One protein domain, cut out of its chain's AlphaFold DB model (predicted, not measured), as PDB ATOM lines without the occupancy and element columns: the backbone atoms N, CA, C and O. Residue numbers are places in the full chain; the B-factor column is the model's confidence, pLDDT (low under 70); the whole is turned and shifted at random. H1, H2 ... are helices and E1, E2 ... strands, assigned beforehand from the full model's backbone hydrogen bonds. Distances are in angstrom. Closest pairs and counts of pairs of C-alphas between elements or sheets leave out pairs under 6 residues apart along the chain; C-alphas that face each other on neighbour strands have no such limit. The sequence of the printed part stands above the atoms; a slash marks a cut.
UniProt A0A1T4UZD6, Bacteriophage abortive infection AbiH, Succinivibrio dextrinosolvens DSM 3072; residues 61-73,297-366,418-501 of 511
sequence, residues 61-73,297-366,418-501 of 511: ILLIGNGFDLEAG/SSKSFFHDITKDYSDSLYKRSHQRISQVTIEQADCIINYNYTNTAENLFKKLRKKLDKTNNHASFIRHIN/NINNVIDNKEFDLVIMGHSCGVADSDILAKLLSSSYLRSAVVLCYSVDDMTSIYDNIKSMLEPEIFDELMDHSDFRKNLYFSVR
ATOM      1  N   ILE A  61     202.157 131.986 145.716       93.81
ATOM      2  CA  ILE A  61     200.975 132.835 145.841       93.81
ATOM      3  C   ILE A  61     200.216 132.791 144.519       93.81
ATOM      4  O   ILE A  61     200.758 133.115 143.465       93.81
ATOM      5  N   LEU A  62     198.944 132.412 144.575       95.25
ATOM      6  CA  LEU A  62     198.026 132.492 143.451       95.25
ATOM      7  C   LEU A  62     197.049 133.643 143.691       95.25
ATOM      8  O   LEU A  62     196.280 133.628 144.645       95.25
ATOM      9  N   LEU A  63     197.055 134.632 142.814       96.81
ATOM     10  CA  LEU A  63     196.081 135.706 142.785       96.81
ATOM     11  C   LEU A  63     195.057 135.407 141.695       96.81
ATOM     12  O   LEU A  63     195.418 135.212 140.533       96.81
ATOM     13  N   ILE A  64     193.782 135.369 142.070       96.50
ATOM     14  CA  ILE A  64     192.683 135.087 141.147       96.50
ATOM     15  C   ILE A  64     191.696 136.246 141.082       96.50
ATOM     16  O   ILE A  64     191.406 136.886 142.092       96.50
ATOM     17  N   GLY A  65     191.183 136.489 139.880       94.94
ATOM     18  CA  GLY A  65     190.073 137.402 139.614       94.94
ATOM     19  C   GLY A  65     188.962 136.731 138.811       94.94
ATOM     20  O   GLY A  65     188.958 135.509 138.636       94.94
ATOM     21  N   ASN A  66     188.004 137.528 138.330       92.94
ATOM     22  CA  ASN A  66     186.726 137.022 137.814       92.94
ATOM     23  C   ASN A  66     186.867 136.028 136.649       92.94
ATOM     24  O   ASN A  66     186.047 135.128 136.490       92.94
ATOM     25  N   GLY A  67     187.927 136.147 135.848       92.88
ATOM     26  CA  GLY A  67     188.247 135.197 134.784       92.88
ATOM     27  C   GLY A  67     188.496 133.769 135.283       92.88
ATOM     28  O   GLY A  67     188.291 132.827 134.529       92.88
ATOM     29  N   PHE A  68     188.877 133.584 136.551       94.62
ATOM     30  CA  PHE A  68     189.001 132.264 137.171       94.62
ATOM     31  C   PHE A  68     187.638 131.571 137.309       94.62
ATOM     32  O   PHE A  68     187.506 130.400 136.956       94.62
ATOM     33  N   ASP A  69     186.618 132.305 137.762       94.75
ATOM     34  CA  ASP A  69     185.242 131.805 137.876       94.75
ATOM     35  C   ASP A  69     184.662 131.493 136.488       94.75
ATOM     36  O   ASP A  69     184.081 130.424 136.281       94.75
ATOM     37  N   LEU A  70     184.912 132.373 135.512       92.75
ATOM     38  CA  LEU A  70     184.514 132.162 134.117       92.75
ATOM     39  C   LEU A  70     185.154 130.897 133.528       92.75
ATOM     40  O   LEU A  70     184.458 130.074 132.930       92.75
ATOM     41  N   GLU A  71     186.454 130.681 133.748       90.81
ATOM     42  CA  GLU A  71     187.137 129.461 133.300       90.81
ATOM     43  C   GLU A  71     186.586 128.217 134.020       90.81
ATOM     44  O   GLU A  71     186.499 127.127 133.444       90.81
ATOM     45  N   ALA A  72     186.119 128.361 135.264       91.38
ATOM     46  CA  ALA A  72     185.433 127.296 135.995       91.38
ATOM     47  C   ALA A  72     184.007 127.032 135.466       91.38
ATOM     48  O   ALA A  72     183.379 126.042 135.850       91.38
ATOM     49  N   GLY A  73     183.533 127.839 134.511       91.12
ATOM     50  CA  GLY A  73     182.215 127.744 133.888       91.12
ATOM     51  C   GLY A  73     181.113 128.472 134.654       91.12
ATOM     52  O   GLY A  73     179.942 128.291 134.321       91.12
ATOM     53  N   SER A 297     184.686 119.346 137.511       79.88
ATOM     54  CA  SER A 297     185.594 118.599 138.380       79.88
ATOM     55  C   SER A 297     186.902 119.375 138.572       79.88
ATOM     56  O   SER A 297     187.408 119.975 137.627       79.88
ATOM     57  N   SER A 298     187.493 119.334 139.771       80.19
ATOM     58  CA  SER A 298     188.734 120.076 140.042       80.19
ATOM     59  C   SER A 298     189.930 119.567 139.236       80.19
ATOM     60  O   SER A 298     190.766 120.358 138.822       80.19
ATOM     61  N   LYS A 299     190.006 118.253 138.980       80.12
ATOM     62  CA  LYS A 299     191.115 117.652 138.225       80.12
ATOM     63  C   LYS A 299     191.153 118.112 136.772       80.12
ATOM     64  O   LYS A 299     192.228 118.435 136.285       80.12
ATOM     65  N   SER A 300     190.005 118.103 136.092       85.25
ATOM     66  CA  SER A 300     189.942 118.556 134.700       85.25
ATOM     67  C   SER A 300     190.302 120.036 134.610       85.25
ATOM     68  O   SER A 300     191.140 120.393 133.805       85.25
ATOM     69  N   PHE A 301     189.791 120.860 135.530       88.88
ATOM     70  CA  PHE A 301     190.029 122.303 135.532       88.88
ATOM     71  C   PHE A 301     191.519 122.691 135.526       88.88
ATOM     72  O   PHE A 301     191.960 123.380 134.612       88.88
ATOM     73  N   PHE A 302     192.315 122.230 136.499       88.44
ATOM     74  CA  PHE A 302     193.738 122.603 136.549       88.44
ATOM     75  C   PHE A 302     194.550 121.972 135.420       88.44
ATOM     76  O   PHE A 302     195.466 122.609 134.912       88.44
ATOM     77  N   HIS A 303     194.200 120.751 135.000       86.38
ATOM     78  CA  HIS A 303     194.846 120.122 133.851       86.38
ATOM     79  C   HIS A 303     194.625 120.931 132.570       86.38
ATOM     80  O   HIS A 303     195.587 121.191 131.849       86.38
ATOM     81  N   ASP A 304     193.381 121.350 132.320       87.31
ATOM     82  CA  ASP A 304     193.004 122.143 131.152       87.31
ATOM     83  C   ASP A 304     193.749 123.488 131.165       87.31
ATOM     84  O   ASP A 304     194.396 123.838 130.184       87.31
ATOM     85  N   ILE A 305     193.798 124.178 132.310       87.00
ATOM     86  CA  ILE A 305     194.534 125.446 132.454       87.00
ATOM     87  C   ILE A 305     196.030 125.260 132.214       87.00
ATOM     88  O   ILE A 305     196.614 125.952 131.385       87.00
ATOM     89  N   THR A 306     196.682 124.340 132.930       85.81
ATOM     90  CA  THR A 306     198.128 124.140 132.778       85.81
ATOM     91  C   THR A 306     198.474 123.813 131.332       85.81
ATOM     92  O   THR A 306     199.442 124.355 130.805       85.81
ATOM     93  N   LYS A 307     197.658 122.989 130.672       86.44
ATOM     94  CA  LYS A 307     197.831 122.660 129.261       86.44
ATOM     95  C   LYS A 307     197.697 123.894 128.368       86.44
ATOM     96  O   LYS A 307     198.611 124.169 127.594       86.44
ATOM     97  N   ASP A 308     196.618 124.652 128.514       87.44
ATOM     98  CA  ASP A 308     196.300 125.796 127.653       87.44
ATOM     99  C   ASP A 308     197.338 126.924 127.730       87.44
ATOM    100  O   ASP A 308     197.522 127.673 126.768       87.44
ATOM    101  N   TYR A 309     198.045 127.026 128.858       87.25
ATOM    102  CA  TYR A 309     199.122 127.995 129.057       87.25
ATOM    103  C   TYR A 309     200.526 127.415 128.852       87.25
ATOM    104  O   TYR A 309     201.463 128.187 128.647       87.25
ATOM    105  N   SER A 310     200.699 126.090 128.885       81.12
ATOM    106  CA  SER A 310     201.998 125.451 128.621       81.12
ATOM    107  C   SER A 310     202.467 125.638 127.178       81.12
ATOM    108  O   SER A 310     203.665 125.783 126.957       81.12
ATOM    109  N   ASP A 311     201.526 125.732 126.235       78.62
ATOM    110  CA  ASP A 311     201.760 126.004 124.810       78.62
ATOM    111  C   ASP A 311     201.649 127.506 124.486       78.62
ATOM    112  O   ASP A 311     201.173 127.887 123.413       78.62
ATOM    113  N   SER A 312     202.022 128.369 125.438       78.38
ATOM    114  CA  SER A 312     201.856 129.823 125.339       78.38
ATOM    115  C   SER A 312     202.296 130.377 123.980       78.38
ATOM    116  O   SER A 312     203.282 129.934 123.394       78.38
ATOM    117  N   LEU A 313     201.660 131.445 123.496       68.44
ATOM    118  CA  LEU A 313     202.177 132.144 122.308       68.44
ATOM    119  C   LEU A 313     203.583 132.742 122.543       68.44
ATOM    120  O   LEU A 313     204.320 133.014 121.593       68.44
ATOM    121  N   TYR A 314     203.991 132.898 123.807       74.75
ATOM    122  CA  TYR A 314     205.251 133.521 124.200       74.75
ATOM    123  C   TYR A 314     206.245 132.483 124.733       74.75
ATOM    124  O   TYR A 314     206.162 132.017 125.865       74.75
ATOM    125  N   LYS A 315     207.261 132.147 123.924       71.06
ATOM    126  CA  LYS A 315     208.279 131.119 124.243       71.06
ATOM    127  C   LYS A 315     208.983 131.314 125.591       71.06
ATOM    128  O   LYS A 315     209.336 130.336 126.242       71.06
ATOM    129  N   ARG A 316     209.169 132.564 126.024       74.06
ATOM    130  CA  ARG A 316     209.911 132.904 127.251       74.06
ATOM    131  C   ARG A 316     209.206 132.461 128.537       74.06
ATOM    132  O   ARG A 316     209.886 132.163 129.510       74.06
ATOM    133  N   SER A 317     207.878 132.361 128.544       71.94
ATOM    134  CA  SER A 317     207.121 131.976 129.741       71.94
ATOM    135  C   SER A 317     207.016 130.457 129.936       71.94
ATOM    136  O   SER A 317     206.750 130.013 131.049       71.94
ATOM    137  N   HIS A 318     207.296 129.641 128.911       72.69
ATOM    138  CA  HIS A 318     207.063 128.188 128.945       72.69
ATOM    139  C   HIS A 318     207.838 127.484 130.057       72.69
ATOM    140  O   HIS A 318     207.270 126.701 130.816       72.69
ATOM    141  N   GLN A 319     209.137 127.781 130.174       72.56
ATOM    142  CA  GLN A 319     209.979 127.171 131.201       72.56
ATOM    143  C   GLN A 319     209.450 127.500 132.594       72.56
ATOM    144  O   GLN A 319     209.376 126.613 133.441       72.56
ATOM    145  N   ARG A 320     208.995 128.739 132.817       76.94
ATOM    146  CA  ARG A 320     208.475 129.138 134.120       76.94
ATOM    147  C   ARG A 320     207.114 128.522 134.413       76.94
ATOM    148  O   ARG A 320     206.943 127.955 135.481       76.94
ATOM    149  N   ILE A 321     206.184 128.540 133.462       72.88
ATOM    150  CA  ILE A 321     204.858 127.919 133.620       72.88
ATOM    151  C   ILE A 321     204.992 126.431 133.933       72.88
ATOM    152  O   ILE A 321     204.317 125.936 134.826       72.88
ATOM    153  N   SER A 322     205.909 125.729 133.257       74.56
ATOM    154  CA  SER A 322     206.155 124.304 133.513       74.56
ATOM    155  C   SER A 322     206.654 124.010 134.934       74.56
ATOM    156  O   SER A 322     206.499 122.894 135.422       74.56
ATOM    157  N   GLN A 323     207.235 125.008 135.605       75.62
ATOM    158  CA  GLN A 323     207.730 124.910 136.978       75.62
ATOM    159  C   GLN A 323     206.699 125.354 138.020       75.62
ATOM    160  O   GLN A 323     206.893 125.092 139.205       75.62
ATOM    161  N   VAL A 324     205.624 126.029 137.604       73.00
ATOM    162  CA  VAL A 324     204.631 126.582 138.520       73.00
ATOM    163  C   VAL A 324     203.403 125.681 138.587       73.00
ATOM    164  O   VAL A 324     202.594 125.596 137.666       73.00
ATOM    165  N   THR A 325     203.231 125.024 139.729       79.56
ATOM    166  CA  THR A 325     202.080 124.169 140.020       79.56
ATOM    167  C   THR A 325     200.942 124.982 140.638       79.56
ATOM    168  O   THR A 325     200.824 125.091 141.855       79.56
ATOM    169  N   ILE A 326     200.054 125.526 139.794       86.12
ATOM    170  CA  ILE A 326     198.864 126.304 140.219       86.12
ATOM    171  C   ILE A 326     198.032 125.537 141.264       86.12
ATOM    172  O   ILE A 326     197.557 126.110 142.243       86.12
ATOM    173  N   GLU A 327     197.897 124.220 141.090       85.38
ATOM    174  CA  GLU A 327     197.154 123.334 141.995       85.38
ATOM    175  C   GLU A 327     197.785 123.191 143.401       85.38
ATOM    176  O   GLU A 327     197.124 122.713 144.323       85.38
ATOM    177  N   GLN A 328     199.041 123.623 143.571       84.75
ATOM    178  CA  GLN A 328     199.823 123.575 144.813       84.75
ATOM    179  C   GLN A 328     200.075 124.973 145.402       84.75
ATOM    180  O   GLN A 328     201.044 125.170 146.135       84.75
ATOM    181  N   ALA A 329     199.226 125.957 145.087       89.19
ATOM    182  CA  ALA A 329     199.305 127.279 145.705       89.19
ATOM    183  C   ALA A 329     199.250 127.174 147.243       89.19
ATOM    184  O   ALA A 329     198.346 126.531 147.788       89.19
ATOM    185  N   ASP A 330     200.192 127.830 147.931       87.38
ATOM    186  CA  ASP A 330     200.262 127.915 149.396       87.38
ATOM    187  C   ASP A 330     199.307 128.990 149.935       87.38
ATOM    188  O   ASP A 330     198.700 128.841 150.997       87.38
ATOM    189  N   CYS A 331     199.148 130.077 149.181       90.75
ATOM    190  CA  CYS A 331     198.244 131.178 149.484       90.75
ATOM    191  C   CYS A 331     197.446 131.533 148.231       90.75
ATOM    192  O   CYS A 331     198.007 131.599 147.139       90.75
ATOM    193  N   ILE A 332     196.144 131.755 148.395       93.19
ATOM    194  CA  ILE A 332     195.255 132.205 147.330       93.19
ATOM    195  C   ILE A 332     194.673 133.555 147.736       93.19
ATOM    196  O   ILE A 332     193.904 133.650 148.692       93.19
ATOM    197  N   ILE A 333     195.031 134.590 146.988       94.75
ATOM    198  CA  ILE A 333     194.448 135.923 147.097       94.75
ATOM    199  C   ILE A 333     193.274 135.970 146.122       94.75
ATOM    200  O   ILE A 333     193.468 135.985 144.907       94.75
ATOM    201  N   ASN A 334     192.058 135.934 146.657       94.69
ATOM    202  CA  ASN A 334     190.833 135.817 145.883       94.69
ATOM    203  C   ASN A 334     190.113 137.168 145.795       94.69
ATOM    204  O   ASN A 334     189.667 137.706 146.809       94.69
ATOM    205  N   TYR A 335     190.002 137.713 144.586       94.06
ATOM    206  CA  TYR A 335     189.189 138.901 144.312       94.06
ATOM    207  C   TYR A 335     187.746 138.567 143.934       94.06
ATOM    208  O   TYR A 335     186.918 139.475 143.846       94.06
ATOM    209  N   ASN A 336     187.437 137.289 143.712       93.62
ATOM    210  CA  ASN A 336     186.093 136.849 143.367       93.62
ATOM    211  C   ASN A 336     185.208 136.834 144.598       93.62
ATOM    212  O   ASN A 336     185.651 136.553 145.705       93.62
ATOM    213  N   TYR A 337     183.923 137.055 144.360       93.88
ATOM    214  CA  TYR A 337     182.905 136.980 145.395       93.88
ATOM    215  C   TYR A 337     182.406 135.545 145.629       93.88
ATOM    216  O   TYR A 337     181.618 135.320 146.539       93.88
ATOM    217  N   THR A 338     182.791 134.567 144.800       94.00
ATOM    218  CA  THR A 338     182.291 133.181 144.880       94.00
ATOM    219  C   THR A 338     183.227 132.262 145.663       94.00
ATOM    220  O   THR A 338     184.400 132.580 145.862       94.00
ATOM    221  N   ASN A 339     182.738 131.076 146.046       92.19
ATOM    222  CA  ASN A 339     183.557 130.043 146.686       92.19
ATOM    223  C   ASN A 339     184.165 129.058 145.669       92.19
ATOM    224  O   ASN A 339     184.492 127.909 145.997       92.19
ATOM    225  N   THR A 340     184.314 129.471 144.405       92.50
ATOM    226  CA  THR A 340     184.845 128.615 143.334       92.50
ATOM    227  C   THR A 340     186.238 128.091 143.692       92.50
ATOM    228  O   THR A 340     186.515 126.895 143.546       92.50
ATOM    229  N   ALA A 341     187.100 128.953 144.241       92.44
ATOM    230  CA  ALA A 341     188.433 128.579 144.697       92.44
ATOM    231  C   ALA A 341     188.377 127.541 145.826       92.44
ATOM    232  O   ALA A 341     189.008 126.486 145.739       92.44
ATOM    233  N   GLU A 342     187.567 127.777 146.855       90.94
ATOM    234  CA  GLU A 342     187.342 126.843 147.955       90.94
ATOM    235  C   GLU A 342     186.918 125.485 147.416       90.94
ATOM    236  O   GLU A 342     187.487 124.464 147.794       90.94
ATOM    237  N   ASN A 343     185.953 125.451 146.502       89.50
ATOM    238  CA  ASN A 343     185.398 124.218 145.962       89.50
ATOM    239  C   ASN A 343     186.418 123.417 145.137       89.50
ATOM    240  O   ASN A 343     186.499 122.186 145.272       89.50
ATOM    241  N   LEU A 344     187.225 124.095 144.319       89.19
ATOM    242  CA  LEU A 344     188.246 123.467 143.480       89.19
ATOM    243  C   LEU A 344     189.441 122.975 144.306       89.19
ATOM    244  O   LEU A 344     189.845 121.812 144.177       89.19
ATOM    245  N   PHE A 345     189.955 123.811 145.211       87.38
ATOM    246  CA  PHE A 345     191.124 123.485 146.025       87.38
ATOM    247  C   PHE A 345     190.793 122.549 147.199       87.38
ATOM    248  O   PHE A 345     191.608 121.691 147.530       87.38
ATOM    249  N   LYS A 346     189.586 122.579 147.785       83.38
ATOM    250  CA  LYS A 346     189.174 121.662 148.878       83.38
ATOM    251  C   LYS A 346     189.229 120.193 148.470       83.38
ATOM    252  O   LYS A 346     189.638 119.345 149.263       83.38
ATOM    253  N   LYS A 347     188.816 119.864 147.241       71.19
ATOM    254  CA  LYS A 347     188.865 118.482 146.722       71.19
ATOM    255  C   LYS A 347     190.302 117.989 146.545       71.19
ATOM    256  O   LYS A 347     190.558 116.803 146.757       71.19
ATOM    257  N   LEU A 348     191.213 118.881 146.156       68.69
ATOM    258  CA  LEU A 348     192.638 118.579 146.032       68.69
ATOM    259  C   LEU A 348     193.282 118.425 147.411       68.69
ATOM    260  O   LEU A 348     193.913 117.405 147.682       68.69
ATOM    261  N   ARG A 349     193.015 119.361 148.326       72.81
ATOM    262  CA  ARG A 349     193.557 119.343 149.688       72.81
ATOM    263  C   ARG A 349     193.116 118.147 150.502       72.81
ATOM    264  O   ARG A 349     193.967 117.513 151.091       72.81
ATOM    265  N   LYS A 350     191.854 117.707 150.432       72.69
ATOM    266  CA  LYS A 350     191.421 116.469 151.121       72.69
ATOM    267  C   LYS A 350     192.258 115.230 150.763       72.69
ATOM    268  O   LYS A 350     192.265 114.260 151.519       72.69
ATOM    269  N   LYS A 351     192.926 115.221 149.602       64.06
ATOM    270  CA  LYS A 351     193.866 114.157 149.219       64.06
ATOM    271  C   LYS A 351     195.268 114.380 149.789       64.06
ATOM    272  O   LYS A 351     195.906 113.396 150.143       64.06
ATOM    273  N   LEU A 352     195.700 115.637 149.892       60.97
ATOM    274  CA  LEU A 352     197.001 116.065 150.420       60.97
ATOM    275  C   LEU A 352     197.040 116.130 151.961       60.97
ATOM    276  O   LEU A 352     198.065 115.835 152.557       60.97
ATOM    277  N   ASP A 353     195.927 116.426 152.634       59.97
ATOM    278  CA  ASP A 353     195.824 116.528 154.099       59.97
ATOM    279  C   ASP A 353     196.122 115.197 154.804       59.97
ATOM    280  O   ASP A 353     196.503 115.178 155.971       59.97
ATOM    281  N   LYS A 354     196.038 114.066 154.085       59.41
ATOM    282  CA  LYS A 354     196.497 112.764 154.592       59.41
ATOM    283  C   LYS A 354     198.013 112.710 154.838       59.41
ATOM    284  O   LYS A 354     198.467 111.762 155.469       59.41
ATOM    285  N   THR A 355     198.784 113.690 154.357       54.06
ATOM    286  CA  THR A 355     200.252 113.731 154.456       54.06
ATOM    287  C   THR A 355     200.806 114.941 155.228       54.06
ATOM    288  O   THR A 355     201.999 115.198 155.140       54.06
ATOM    289  N   ASN A 356     199.981 115.615 156.045       45.88
ATOM    290  CA  ASN A 356     200.299 116.771 156.911       45.88
ATOM    291  C   ASN A 356     200.563 118.138 156.223       45.88
ATOM    292  O   ASN A 356     201.442 118.296 155.384       45.88
ATOM    293  N   ASN A 357     199.870 119.157 156.759       49.53
ATOM    294  CA  ASN A 357     200.281 120.564 156.938       49.53
ATOM    295  C   ASN A 357     200.203 121.634 155.827       49.53
ATOM    296  O   ASN A 357     200.657 122.748 156.080       49.53
ATOM    297  N   HIS A 358     199.541 121.423 154.689       51.22
ATOM    298  CA  HIS A 358     199.333 122.512 153.710       51.22
ATOM    299  C   HIS A 358     197.856 122.900 153.557       51.22
ATOM    300  O   HIS A 358     197.231 122.702 152.514       51.22
ATOM    301  N   ALA A 359     197.285 123.500 154.603       53.06
ATOM    302  CA  ALA A 359     196.014 124.200 154.466       53.06
ATOM    303  C   ALA A 359     196.269 125.512 153.717       53.06
ATOM    304  O   ALA A 359     196.580 126.515 154.353       53.06
ATOM    305  N   SER A 360     196.176 125.524 152.379       59.53
ATOM    306  CA  SER A 360     196.392 126.791 151.684       59.53
ATOM    307  C   SER A 360     195.379 127.861 152.099       59.53
ATOM    308  O   SER A 360     194.186 127.620 152.316       59.53
ATOM    309  N   PHE A 361     195.872 129.071 152.285       80.69
ATOM    310  CA  PHE A 361     195.085 130.139 152.880       80.69
ATOM    311  C   PHE A 361     194.348 130.847 151.749       80.69
ATOM    312  O   PHE A 361     194.990 131.499 150.936       80.69
ATOM    313  N   ILE A 362     193.025 130.687 151.656       89.00
ATOM    314  CA  ILE A 362     192.223 131.516 150.747       89.00
ATOM    315  C   ILE A 362     191.866 132.795 151.503       89.00
ATOM    316  O   ILE A 362     191.480 132.747 152.677       89.00
ATOM    317  N   ARG A 363     192.083 133.940 150.862       90.19
ATOM    318  CA  ARG A 363     191.827 135.267 151.413       90.19
ATOM    319  C   ARG A 363     190.991 136.066 150.428       90.19
ATOM    320  O   ARG A 363     191.483 136.420 149.362       90.19
ATOM    321  N   HIS A 364     189.745 136.341 150.800       91.44
ATOM    322  CA  HIS A 364     188.811 137.122 149.991       91.44
ATOM    323  C   HIS A 364     189.032 138.614 150.205       91.44
ATOM    324  O   HIS A 364     188.744 139.132 151.281       91.44
ATOM    325  N   ILE A 365     189.526 139.313 149.184       91.25
ATOM    326  CA  ILE A 365     189.840 140.750 149.257       91.25
ATOM    327  C   ILE A 365     188.576 141.615 149.287       91.25
ATOM    328  O   ILE A 365     188.516 142.632 149.988       91.25
ATOM    329  N   ASN A 366     187.557 141.196 148.537       90.88
ATOM    330  CA  ASN A 366     186.290 141.912 148.395       90.88
ATOM    331  C   ASN A 366     185.118 141.159 149.047       90.88
ATOM    332  O   ASN A 366     183.959 141.433 148.747       90.88
ATOM    333  N   ASN A 418     196.584 141.996 155.409       86.44
ATOM    334  CA  ASN A 418     197.895 142.626 155.482       86.44
ATOM    335  C   ASN A 418     198.883 141.828 154.619       86.44
ATOM    336  O   ASN A 418     199.465 140.851 155.081       86.44
ATOM    337  N   ILE A 419     199.043 142.249 153.363       88.62
ATOM    338  CA  ILE A 419     199.922 141.594 152.386       88.62
ATOM    339  C   ILE A 419     201.363 141.496 152.874       88.62
ATOM    340  O   ILE A 419     201.992 140.482 152.602       88.62
ATOM    341  N   ASN A 420     201.860 142.465 153.648       88.38
ATOM    342  CA  ASN A 420     203.224 142.413 154.181       88.38
ATOM    343  C   ASN A 420     203.418 141.141 155.015       88.38
ATOM    344  O   ASN A 420     204.299 140.342 154.729       88.38
ATOM    345  N   ASN A 421     202.468 140.827 155.899       85.75
ATOM    346  CA  ASN A 421     202.507 139.594 156.693       85.75
ATOM    347  C   ASN A 421     202.486 138.310 155.838       85.75
ATOM    348  O   ASN A 421     202.854 137.247 156.331       85.75
ATOM    349  N   VAL A 422     202.001 138.380 154.594       84.44
ATOM    350  CA  VAL A 422     201.974 137.247 153.655       84.44
ATOM    351  C   VAL A 422     203.326 137.072 152.962       84.44
ATOM    352  O   VAL A 422     203.706 135.938 152.690       84.44
ATOM    353  N   ILE A 423     204.048 138.160 152.682       87.50
ATOM    354  CA  ILE A 423     205.281 138.151 151.869       87.50
ATOM    355  C   ILE A 423     206.570 138.405 152.660       87.50
ATOM    356  O   ILE A 423     207.652 138.394 152.074       87.50
ATOM    357  N   ASP A 424     206.483 138.660 153.964       82.19
ATOM    358  CA  ASP A 424     207.641 139.051 154.764       82.19
ATOM    359  C   ASP A 424     208.699 137.934 154.844       82.19
ATOM    360  O   ASP A 424     208.424 136.794 155.211       82.19
ATOM    361  N   ASN A 425     209.957 138.291 154.579       77.31
ATOM    362  CA  ASN A 425     211.170 137.527 154.904       77.31
ATOM    363  C   ASN A 425     211.390 136.177 154.198       77.31
ATOM    364  O   ASN A 425     212.323 135.466 154.581       77.31
ATOM    365  N   LYS A 426     210.604 135.803 153.175       88.88
ATOM    366  CA  LYS A 426     210.887 134.614 152.345       88.88
ATOM    367  C   LYS A 426     210.538 134.820 150.882       88.88
ATOM    368  O   LYS A 426     209.516 135.410 150.560       88.88
ATOM    369  N   GLU A 427     211.375 134.250 150.016       93.00
ATOM    370  CA  GLU A 427     211.136 134.245 148.576       93.00
ATOM    371  C   GLU A 427     209.824 133.550 148.207       93.00
ATOM    372  O   GLU A 427     209.525 132.463 148.719       93.00
ATOM    373  N   PHE A 428     209.098 134.136 147.258       93.19
ATOM    374  CA  PHE A 428     207.855 133.578 146.739       93.19
ATOM    375  C   PHE A 428     207.724 133.747 145.223       93.19
ATOM    376  O   PHE A 428     208.302 134.646 144.611       93.19
ATOM    377  N   ASP A 429     206.922 132.873 144.626       92.88
ATOM    378  CA  ASP A 429     206.413 132.992 143.269       92.88
ATOM    379  C   ASP A 429     204.978 133.498 143.285       92.88
ATOM    380  O   ASP A 429     204.178 133.114 144.139       92.88
ATOM    381  N   LEU A 430     204.648 134.330 142.305       95.12
ATOM    382  CA  LEU A 430     203.316 134.864 142.095       95.12
ATOM    383  C   LEU A 430     202.738 134.340 140.779       95.12
ATOM    384  O   LEU A 430     203.355 134.446 139.723       95.12
ATOM    385  N   VAL A 431     201.515 133.828 140.821       95.50
ATOM    386  CA  VAL A 431     200.705 133.563 139.629       95.50
ATOM    387  C   VAL A 431     199.489 134.453 139.677       95.50
ATOM    388  O   VAL A 431     198.796 134.473 140.686       95.50
ATOM    389  N   ILE A 432     199.201 135.150 138.588       96.75
ATOM    390  CA  ILE A 432     197.984 135.939 138.435       96.75
ATOM    391  C   ILE A 432     197.121 135.271 137.367       96.75
ATOM    392  O   ILE A 432     197.567 135.090 136.235       96.75
ATOM    393  N   MET A 433     195.890 134.899 137.718       95.31
ATOM    394  CA  MET A 433     194.973 134.204 136.816       95.31
ATOM    395  C   MET A 433     193.588 134.848 136.807       95.31
ATOM    396  O   MET A 433     192.960 135.036 137.847       95.31
ATOM    397  N   GLY A 434     193.076 135.146 135.610       92.44
ATOM    398  CA  GLY A 434     191.719 135.671 135.443       92.44
ATOM    399  C   GLY A 434     191.491 137.039 136.095       92.44
ATOM    400  O   GLY A 434     190.349 137.443 136.293       92.44
ATOM    401  N   HIS A 435     192.557 137.746 136.455       92.56
ATOM    402  CA  HIS A 435     192.504 139.077 137.039       92.56
ATOM    403  C   HIS A 435     192.822 140.115 135.959       92.56
ATOM    404  O   HIS A 435     193.749 139.919 135.178       92.56
ATOM    405  N   SER A 436     192.080 141.223 135.918       89.88
ATOM    406  CA  SER A 436     192.313 142.318 134.956       89.88
ATOM    407  C   SER A 436     193.520 143.190 135.309       89.88
ATOM    408  O   SER A 436     193.929 144.043 134.525       89.88
ATOM    409  N   CYS A 437     194.054 143.004 136.520       92.81
ATOM    410  CA  CYS A 437     195.099 143.835 137.117       92.81
ATOM    411  C   CYS A 437     194.742 145.319 137.047       92.81
ATOM    412  O   CYS A 437     195.602 146.127 136.741       92.81
ATOM    413  N   GLY A 438     193.479 145.681 137.286       88.62
ATOM    414  CA  GLY A 438     193.041 147.074 137.217       88.62
ATOM    415  C   GLY A 438     193.687 147.931 138.305       88.62
ATOM    416  O   GLY A 438     193.861 147.471 139.429       88.62
ATOM    417  N   VAL A 439     194.007 149.193 137.992       84.44
ATOM    418  CA  VAL A 439     194.702 150.155 138.887       84.44
ATOM    419  C   VAL A 439     194.040 150.298 140.267       84.44
ATOM    420  O   VAL A 439     194.719 150.571 141.260       84.44
ATOM    421  N   ALA A 440     192.732 150.041 140.351       81.69
ATOM    422  CA  ALA A 440     191.965 150.025 141.596       81.69
ATOM    423  C   ALA A 440     192.480 149.010 142.640       81.69
ATOM    424  O   ALA A 440     192.274 149.229 143.832       81.69
ATOM    425  N   ASP A 441     193.180 147.956 142.207       88.25
ATOM    426  CA  ASP A 441     193.731 146.886 143.054       88.25
ATOM    427  C   ASP A 441     195.244 147.059 143.327       88.25
ATOM    428  O   ASP A 441     195.946 146.137 143.763       88.25
ATOM    429  N   SER A 442     195.777 148.255 143.049       89.12
ATOM    430  CA  SER A 442     197.195 148.595 143.244       89.12
ATOM    431  C   SER A 442     197.661 148.457 144.696       89.12
ATOM    432  O   SER A 442     198.829 148.161 144.936       89.12
ATOM    433  N   ASP A 443     196.769 148.596 145.680       86.25
ATOM    434  CA  ASP A 443     197.099 148.506 147.107       86.25
ATOM    435  C   ASP A 443     197.634 147.130 147.539       86.25
ATOM    436  O   ASP A 443     198.336 147.035 148.557       86.25
ATOM    437  N   ILE A 444     197.325 146.087 146.765       91.62
ATOM    438  CA  ILE A 444     197.803 144.713 146.936       91.62
ATOM    439  C   ILE A 444     198.772 144.335 145.813       91.62
ATOM    440  O   ILE A 444     199.872 143.864 146.106       91.62
ATOM    441  N   LEU A 445     198.399 144.548 144.545       94.44
ATOM    442  CA  LEU A 445     199.213 144.123 143.400       94.44
ATOM    443  C   LEU A 445     200.579 144.809 143.371       94.44
ATOM    444  O   LEU A 445     201.588 144.124 143.203       94.44
ATOM    445  N   ALA A 446     200.629 146.125 143.606       95.25
ATOM    446  CA  ALA A 446     201.895 146.851 143.600       95.25
ATOM    447  C   ALA A 446     202.819 146.361 144.722       95.25
ATOM    448  O   ALA A 446     204.012 146.201 144.512       95.25
ATOM    449  N   LYS A 447     202.278 146.024 145.901       94.94
ATOM    450  CA  LYS A 447     203.086 145.488 147.013       94.94
ATOM    451  C   LYS A 447     203.669 144.111 146.709       94.94
ATOM    452  O   LYS A 447     204.816 143.853 147.061       94.94
ATOM    453  N   LEU A 448     202.892 143.233 146.074       96.25
ATOM    454  CA  LEU A 448     203.368 141.906 145.677       96.25
ATOM    455  C   LEU A 448     204.465 142.011 144.610       96.25
ATOM    456  O   LEU A 448     205.496 141.354 144.733       96.25
ATOM    457  N   LEU A 449     204.252 142.848 143.591       96.75
ATOM    458  CA  LEU A 449     205.168 142.997 142.458       96.75
ATOM    459  C   LEU A 449     206.442 143.782 142.810       96.75
ATOM    460  O   LEU A 449     207.518 143.450 142.322       96.75
ATOM    461  N   SER A 450     206.349 144.760 143.712       95.94
ATOM    462  CA  SER A 450     207.497 145.544 144.191       95.94
ATOM    463  C   SER A 450     208.304 144.856 145.295       95.94
ATOM    464  O   SER A 450     209.315 145.401 145.737       95.94
ATOM    465  N   SER A 451     207.879 143.684 145.772       95.38
ATOM    466  CA  SER A 451     208.566 142.991 146.863       95.38
ATOM    467  C   SER A 451     209.981 142.572 146.466       95.38
ATOM    468  O   SER A 451     210.188 141.957 145.420       95.38
ATOM    469  N   SER A 452     210.958 142.821 147.341       93.75
ATOM    470  CA  SER A 452     212.326 142.306 147.184       93.75
ATOM    471  C   SER A 452     212.413 140.783 147.334       93.75
ATOM    472  O   SER A 452     213.417 140.189 146.953       93.75
ATOM    473  N   TYR A 453     211.368 140.148 147.871       94.69
ATOM    474  CA  TYR A 453     211.263 138.697 148.005       94.69
ATOM    475  C   TYR A 453     210.532 138.035 146.827       94.69
ATOM    476  O   TYR A 453     210.393 136.811 146.795       94.69
ATOM    477  N   LEU A 454     210.049 138.802 145.847       94.62
ATOM    478  CA  LEU A 454     209.460 138.213 144.653       94.62
ATOM    479  C   LEU A 454     210.559 137.534 143.828       94.62
ATOM    480  O   LEU A 454     211.459 138.185 143.308       94.62
ATOM    481  N   ARG A 455     210.463 136.215 143.652       92.62
ATOM    482  CA  ARG A 455     211.360 135.470 142.763       92.62
ATOM    483  C   ARG A 455     210.900 135.557 141.316       92.62
ATOM    484  O   ARG A 455     211.716 135.737 140.416       92.62
ATOM    485  N   SER A 456     209.601 135.399 141.081       92.62
ATOM    486  CA  SER A 456     209.007 135.543 139.753       92.62
ATOM    487  C   SER A 456     207.501 135.735 139.830       92.62
ATOM    488  O   SER A 456     206.856 135.205 140.733       92.62
ATOM    489  N   ALA A 457     206.944 136.430 138.848       95.06
ATOM    490  CA  ALA A 457     205.519 136.569 138.622       95.06
ATOM    491  C   ALA A 457     205.149 136.028 137.234       95.06
ATOM    492  O   ALA A 457     205.859 136.264 136.259       95.06
ATOM    493  N   VAL A 458     204.031 135.313 137.125       94.62
ATOM    494  CA  VAL A 458     203.470 134.858 135.847       94.62
ATOM    495  C   VAL A 458     202.017 135.302 135.752       94.62
ATOM    496  O   VAL A 458     201.199 134.931 136.590       94.62
ATOM    497  N   VAL A 459     201.680 136.056 134.710       95.62
ATOM    498  CA  VAL A 459     200.308 136.478 134.407       95.62
ATOM    499  C   VAL A 459     199.730 135.602 133.302       95.62
ATOM    500  O   VAL A 459     200.240 135.578 132.180       95.62
ATOM    501  N   LEU A 460     198.648 134.893 133.609       94.56
ATOM    502  CA  LEU A 460     197.913 134.050 132.670       94.56
ATOM    503  C   LEU A 460     196.837 134.887 131.963       94.56
ATOM    504  O   LEU A 460     195.782 135.178 132.525       94.56
ATOM    505  N   CYS A 461     197.126 135.287 130.727       94.12
ATOM    506  CA  CYS A 461     196.316 136.173 129.895       94.12
ATOM    507  C   CYS A 461     195.448 135.366 128.922       94.12
ATOM    508  O   CYS A 461     195.930 134.444 128.264       94.12
ATOM    509  N   TYR A 462     194.166 135.702 128.805       91.56
ATOM    510  CA  TYR A 462     193.247 134.951 127.948       91.56
ATOM    511  C   TYR A 462     193.491 135.226 126.457       91.56
ATOM    512  O   TYR A 462     193.455 134.308 125.640       91.56
ATOM    513  N   SER A 463     193.811 136.474 126.114       91.50
ATOM    514  CA  SER A 463     194.148 136.919 124.762       91.50
ATOM    515  C   SER A 463     195.353 137.870 124.750       91.50
ATOM    516  O   SER A 463     195.883 138.258 125.795       91.50
ATOM    517  N   VAL A 464     195.807 138.244 123.549       91.75
ATOM    518  CA  VAL A 464     196.858 139.262 123.364       91.75
ATOM    519  C   VAL A 464     196.359 140.653 123.769       91.75
ATOM    520  O   VAL A 464     197.119 141.427 124.351       91.75
ATOM    521  N   ASP A 465     195.082 140.950 123.522       90.75
ATOM    522  CA  ASP A 465     194.465 142.217 123.920       90.75
ATOM    523  C   ASP A 465     194.421 142.335 125.450       90.75
ATOM    524  O   ASP A 465     194.828 143.360 126.002       90.75
ATOM    525  N   ASP A 466     194.043 141.254 126.145       90.69
ATOM    526  CA  ASP A 466     194.075 141.215 127.612       90.69
ATOM    527  C   ASP A 466     195.494 141.413 128.138       90.69
ATOM    528  O   ASP A 466     195.705 142.164 129.084       90.69
ATOM    529  N   MET A 467     196.481 140.762 127.519       94.75
ATOM    530  CA  MET A 467     197.878 140.894 127.924       94.75
ATOM    531  C   MET A 467     198.384 142.328 127.770       94.75
ATOM    532  O   MET A 467     199.044 142.830 128.674       94.75
ATOM    533  N   THR A 468     198.028 142.999 126.673       95.06
ATOM    534  CA  THR A 468     198.380 144.407 126.439       95.06
ATOM    535  C   THR A 468     197.738 145.303 127.499       95.06
ATOM    536  O   THR A 468     198.421 146.108 128.126       95.06
ATOM    537  N   SER A 469     196.447 145.101 127.780       92.94
ATOM    538  CA  SER A 469     195.747 145.855 128.824       92.94
ATOM    539  C   SER A 469     196.338 145.616 130.218       92.94
ATOM    540  O   SER A 469     196.533 146.568 130.972       92.94
ATOM    541  N   ILE A 470     196.652 144.365 130.568       95.19
ATOM    542  CA  ILE A 470     197.245 144.023 131.865       95.19
ATOM    543  C   ILE A 470     198.663 144.591 131.981       95.19
ATOM    544  O   ILE A 470     199.019 145.107 133.039       95.19
ATOM    545  N   TYR A 471     199.456 144.538 130.909       96.69
ATOM    546  CA  TYR A 471     200.780 145.154 130.850       96.69
ATOM    547  C   TYR A 471     200.703 146.653 131.159       96.69
ATOM    548  O   TYR A 471     201.400 147.125 132.058       96.69
ATOM    549  N   ASP A 472     199.817 147.381 130.474       95.62
ATOM    550  CA  ASP A 472     199.640 148.821 130.677       95.62
ATOM    551  C   ASP A 472     199.171 149.137 132.101       95.62
ATOM    552  O   ASP A 472     199.694 150.054 132.742       95.62
ATOM    553  N   ASN A 473     198.239 148.341 132.638       94.81
ATOM    554  CA  ASN A 473     197.776 148.531 134.005       94.81
ATOM    555  C   ASN A 473     198.904 148.300 135.021       94.81
ATOM    556  O   ASN A 473     199.122 149.163 135.868       94.81
ATOM    557  N   ILE A 474     199.649 147.190 134.929       96.81
ATOM    558  CA  ILE A 474     200.772 146.906 135.841       96.81
ATOM    559  C   ILE A 474     201.829 148.007 135.738       96.81
ATOM    560  O   ILE A 474     202.274 148.516 136.765       96.81
ATOM    561  N   LYS A 475     202.181 148.433 134.520       96.94
ATOM    562  CA  LYS A 475     203.123 149.533 134.299       96.94
ATOM    563  C   LYS A 475     202.665 150.827 134.968       96.94
ATOM    564  O   LYS A 475     203.483 151.543 135.525       96.94
ATOM    565  N   SER A 476     201.368 151.129 134.937       93.88
ATOM    566  CA  SER A 476     200.820 152.332 135.578       93.88
ATOM    567  C   SER A 476     200.762 152.266 137.110       93.88
ATOM    568  O   SER A 476     200.652 153.305 137.756       93.88
ATOM    569  N   MET A 477     200.810 151.063 137.698       94.19
ATOM    570  CA  MET A 477     200.792 150.864 139.153       94.19
ATOM    571  C   MET A 477     202.175 150.941 139.798       94.19
ATOM    572  O   MET A 477     202.259 151.134 141.012       94.19
ATOM    573  N   LEU A 478     203.229 150.674 139.028       95.69
ATOM    574  CA  LEU A 478     204.589 150.513 139.529       95.69
ATOM    575  C   LEU A 478     205.448 151.721 139.164       95.69
ATOM    576  O   LEU A 478     205.245 152.356 138.132       95.69
ATOM    577  N   GLU A 479     206.448 151.996 140.001       96.38
ATOM    578  CA  GLU A 479     207.505 152.936 139.632       96.38
ATOM    579  C   GLU A 479     208.267 152.399 138.406       96.38
ATOM    580  O   GLU A 479     208.485 151.178 138.325       96.38
ATOM    581  N   PRO A 480     208.682 153.265 137.459       96.94
ATOM    582  CA  PRO A 480     209.330 152.842 136.219       96.94
ATOM    583  C   PRO A 480     210.516 151.901 136.437       96.94
ATOM    584  O   PRO A 480     210.628 150.892 135.750       96.94
ATOM    585  N   GLU A 481     211.347 152.168 137.446       96.75
ATOM    586  CA  GLU A 481     212.543 151.379 137.742       96.75
ATOM    587  C   GLU A 481     212.199 149.952 138.187       96.75
ATOM    588  O   GLU A 481     212.874 149.002 137.800       96.75
ATOM    589  N   ILE A 482     211.130 149.789 138.975       96.12
ATOM    590  CA  ILE A 482     210.665 148.471 139.438       96.12
ATOM    591  C   ILE A 482     210.075 147.691 138.267       96.12
ATOM    592  O   ILE A 482     210.285 146.484 138.150       96.12
ATOM    593  N   PHE A 483     209.313 148.367 137.408       97.12
ATOM    594  CA  PHE A 483     208.740 147.732 136.229       97.12
ATOM    595  C   PHE A 483     209.828 147.282 135.248       97.12
ATOM    596  O   PHE A 483     209.789 146.149 134.775       97.12
ATOM    597  N   ASP A 484     210.815 148.137 134.983       95.56
ATOM    598  CA  ASP A 484     211.936 147.820 134.101       95.56
ATOM    599  C   ASP A 484     212.777 146.661 134.664       95.56
ATOM    600  O   ASP A 484     213.115 145.751 133.911       95.56
ATOM    601  N   GLU A 485     213.024 146.625 135.982       94.94
ATOM    602  CA  GLU A 485     213.660 145.487 136.670       94.94
ATOM    603  C   GLU A 485     212.865 144.185 136.463       94.94
ATOM    604  O   GLU A 485     213.434 143.166 136.086       94.94
ATOM    605  N   LEU A 486     211.538 144.216 136.644       95.12
ATOM    606  CA  LEU A 486     210.672 143.045 136.446       95.12
ATOM    607  C   LEU A 486     210.684 142.525 135.002       95.12
ATOM    608  O   LEU A 486     210.466 141.333 134.765       95.12
ATOM    609  N   MET A 487     210.885 143.416 134.035       94.56
ATOM    610  CA  MET A 487     210.931 143.087 132.611       94.56
ATOM    611  C   MET A 487     212.347 142.731 132.125       94.56
ATOM    612  O   MET A 487     212.493 142.223 131.006       94.56
ATOM    613  N   ASP A 488     213.382 142.956 132.942       91.62
ATOM    614  CA  ASP A 488     214.764 142.608 132.627       91.62
ATOM    615  C   ASP A 488     215.049 141.126 132.893       91.62
ATOM    616  O   ASP A 488     215.424 140.689 133.976       91.62
ATOM    617  N   HIS A 489     214.937 140.336 131.829       84.25
ATOM    618  CA  HIS A 489     215.205 138.900 131.860       84.25
ATOM    619  C   HIS A 489     216.691 138.521 131.815       84.25
ATOM    620  O   HIS A 489     217.006 137.353 131.566       84.25
ATOM    621  N   SER A 490     217.608 139.481 131.967       84.00
ATOM    622  CA  SER A 490     219.041 139.193 132.046       84.00
ATOM    623  C   SER A 490     219.453 138.639 133.415       84.00
ATOM    624  O   SER A 490     220.347 137.790 133.476       84.00
ATOM    625  N   ASP A 491     218.758 139.035 134.488       74.69
ATOM    626  CA  ASP A 491     218.861 138.417 135.809       74.69
ATOM    627  C   ASP A 491     217.771 137.343 135.954       74.69
ATOM    628  O   ASP A 491     216.613 137.523 135.585       74.69
ATOM    629  N   PHE A 492     218.126 136.179 136.495       70.56
ATOM    630  CA  PHE A 492     217.158 135.115 136.780       70.56
ATOM    631  C   PHE A 492     216.287 135.424 138.007       70.56
ATOM    632  O   PHE A 492     215.383 134.648 138.331       70.56
ATOM    633  N   ARG A 493     216.546 136.534 138.703       75.50
ATOM    634  CA  ARG A 493     215.815 136.964 139.895       75.50
ATOM    635  C   ARG A 493     214.781 138.027 139.535       75.50
ATOM    636  O   ARG A 493     215.085 138.958 138.811       75.50
ATOM    637  N   LYS A 494     213.573 137.880 140.090       88.12
ATOM    638  CA  LYS A 494     212.490 138.875 140.071       88.12
ATOM    639  C   LYS A 494     211.980 139.226 138.667       88.12
ATOM    640  O   LYS A 494     211.936 140.376 138.270       88.12
ATOM    641  N   ASN A 495     211.525 138.215 137.933       92.44
ATOM    642  CA  ASN A 495     210.992 138.392 136.579       92.44
ATOM    643  C   ASN A 495     209.461 138.382 136.523       92.44
ATOM    644  O   ASN A 495     208.836 137.522 137.146       92.44
ATOM    645  N   LEU A 496     208.869 139.242 135.695       94.88
ATOM    646  CA  LEU A 496     207.459 139.223 135.307       94.88
ATOM    647  C   LEU A 496     207.298 138.595 133.918       94.88
ATOM    648  O   LEU A 496     207.810 139.088 132.918       94.88
ATOM    649  N   TYR A 497     206.541 137.506 133.845       94.12
ATOM    650  CA  TYR A 497     206.232 136.811 132.603       94.12
ATOM    651  C   TYR A 497     204.755 136.937 132.262       94.12
ATOM    652  O   TYR A 497     203.888 136.814 133.126       94.12
ATOM    653  N   PHE A 498     204.467 137.052 130.972       93.81
ATOM    654  CA  PHE A 498     203.114 136.943 130.444       93.81
ATOM    655  C   PHE A 498     202.965 135.623 129.694       93.81
ATOM    656  O   PHE A 498     203.816 135.240 128.885       93.81
ATOM    657  N   SER A 499     201.875 134.914 129.966       93.06
ATOM    658  CA  SER A 499     201.477 133.739 129.208       93.06
ATOM    659  C   SER A 499     200.130 133.972 128.566       93.06
ATOM    660  O   SER A 499     199.136 134.108 129.269       93.06
ATOM    661  N   VAL A 500     200.090 133.991 127.239       92.69
ATOM    662  CA  VAL A 500     198.831 134.083 126.500       92.69
ATOM    663  C   VAL A 500     198.347 132.680 126.171       92.69
ATOM    664  O   VAL A 500     199.127 131.878 125.652       92.69
ATOM    665  N   ARG A 501     197.075 132.403 126.475       89.62
ATOM    666  CA  ARG A 501     196.409 131.127 126.192       89.62
ATOM    667  C   ARG A 501     196.619 130.734 124.729       89.62
ATOM    668  O   ARG A 501     196.421 131.550 123.826       89.62
TER     669      ARG A 501
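What this domain is: This is residues 61 to 73, 297 to 366 and 418 to 501 of the 511 residues of the protein "Bacteriophage abortive infection AbiH" of Succinivibrio dextrinosolvens DSM 3072 (UniProt A0A1T4UZD6). What shape is it? A twisted sheet of six parallel strands is sandwiched between helices in three layers, helices on both faces of a sheet: H2, H3 and H4 over one face, H6, H7 and H8 over the other. What makes it up? The printed part has 167 residues, with eight named helices and six named strands in the order E1 H1 H2 H3 E2 H4 E3 H5 E4 H6 E5 H7 H8 E6, and the class is mixed. The sheet runs E3 E2 E1 E4 E5 E6. It is compact, with a radius of gyration of the C-alphas of 15.2 A and spans of 44 by 34 by 30 A.

How they stand to each other: How do the strands pair? E1, residues 61 to 64, has two parallel neighbours: E2, residues 331 to 334, with N 62 and O 331 2.8 A apart, and E4, residues 428 to 433, with N 61 and O 429 2.8 A apart. Edge strand E3, residues 361 to 364, is parallel to E2, with N 332 and O 361 2.8 A apart. E5, residues 454 to 461, has N 430 and O 456 of its pair with E4 2.8 A apart, and N 457 and O 495 of its pair with edge strand E6, residues 495 to 500, 2.8 A apart. What is on one face? H2, residues 298 to 310, and H3, residues 315 to 323, form a hairpin at a shallow tilt of 31 degrees, with closest C-alphas Ser 310 and His 318 5.8 A apart. H4, residues 340 to 355, touches H2 at residue 298 alone, the C-alphas of Ser 298 and Leu 344 being 4.9 A apart. What is on the opposite face? H6, residues 439 to 449, is over E4, and touches H7, residues 464 to 477, about perpendicular at 79 degrees, with closest C-alphas Ser 442 and Met 477 5.9 A apart. H8, residues 480 to 487, stands up from the sheet over E6. What else? H1, residues 66 to 71, and H5, residues 419 to 423, only graze the sheet. E2 H4 E3, E4 H6 E5 and E5 H7 H8 E6 are strand-helix-strand units, parallel neighbour strands with helices between, each with a right-handed crossover. Every O i to N i+4 pair is within hydrogen-bond range in H1, H2, H5, H7 and H8, against 3 of 5 in H3, 7 of 12 in H4 and 4 of 7 in H6.

Where its parts are: Where are the anchors? C-alpha 61, where E1 begins, is at (200.975, 132.835, 145.841), and C-alpha 500, where E6 ends, is at (198.831, 134.083, 126.500). Which elements are long? From first to last C-alpha H4 measures 24.1 A, H7 20.0 A and E5 19.9 A.

The domain as a whole: Where is it cut? Residues 74 to 296 and 367 to 417 are not printed, with C-alpha gaps of 10.7 A and 13.6 A. Where is confidence low? Residues 313, 348 and 351 to 360 have pLDDT under 70.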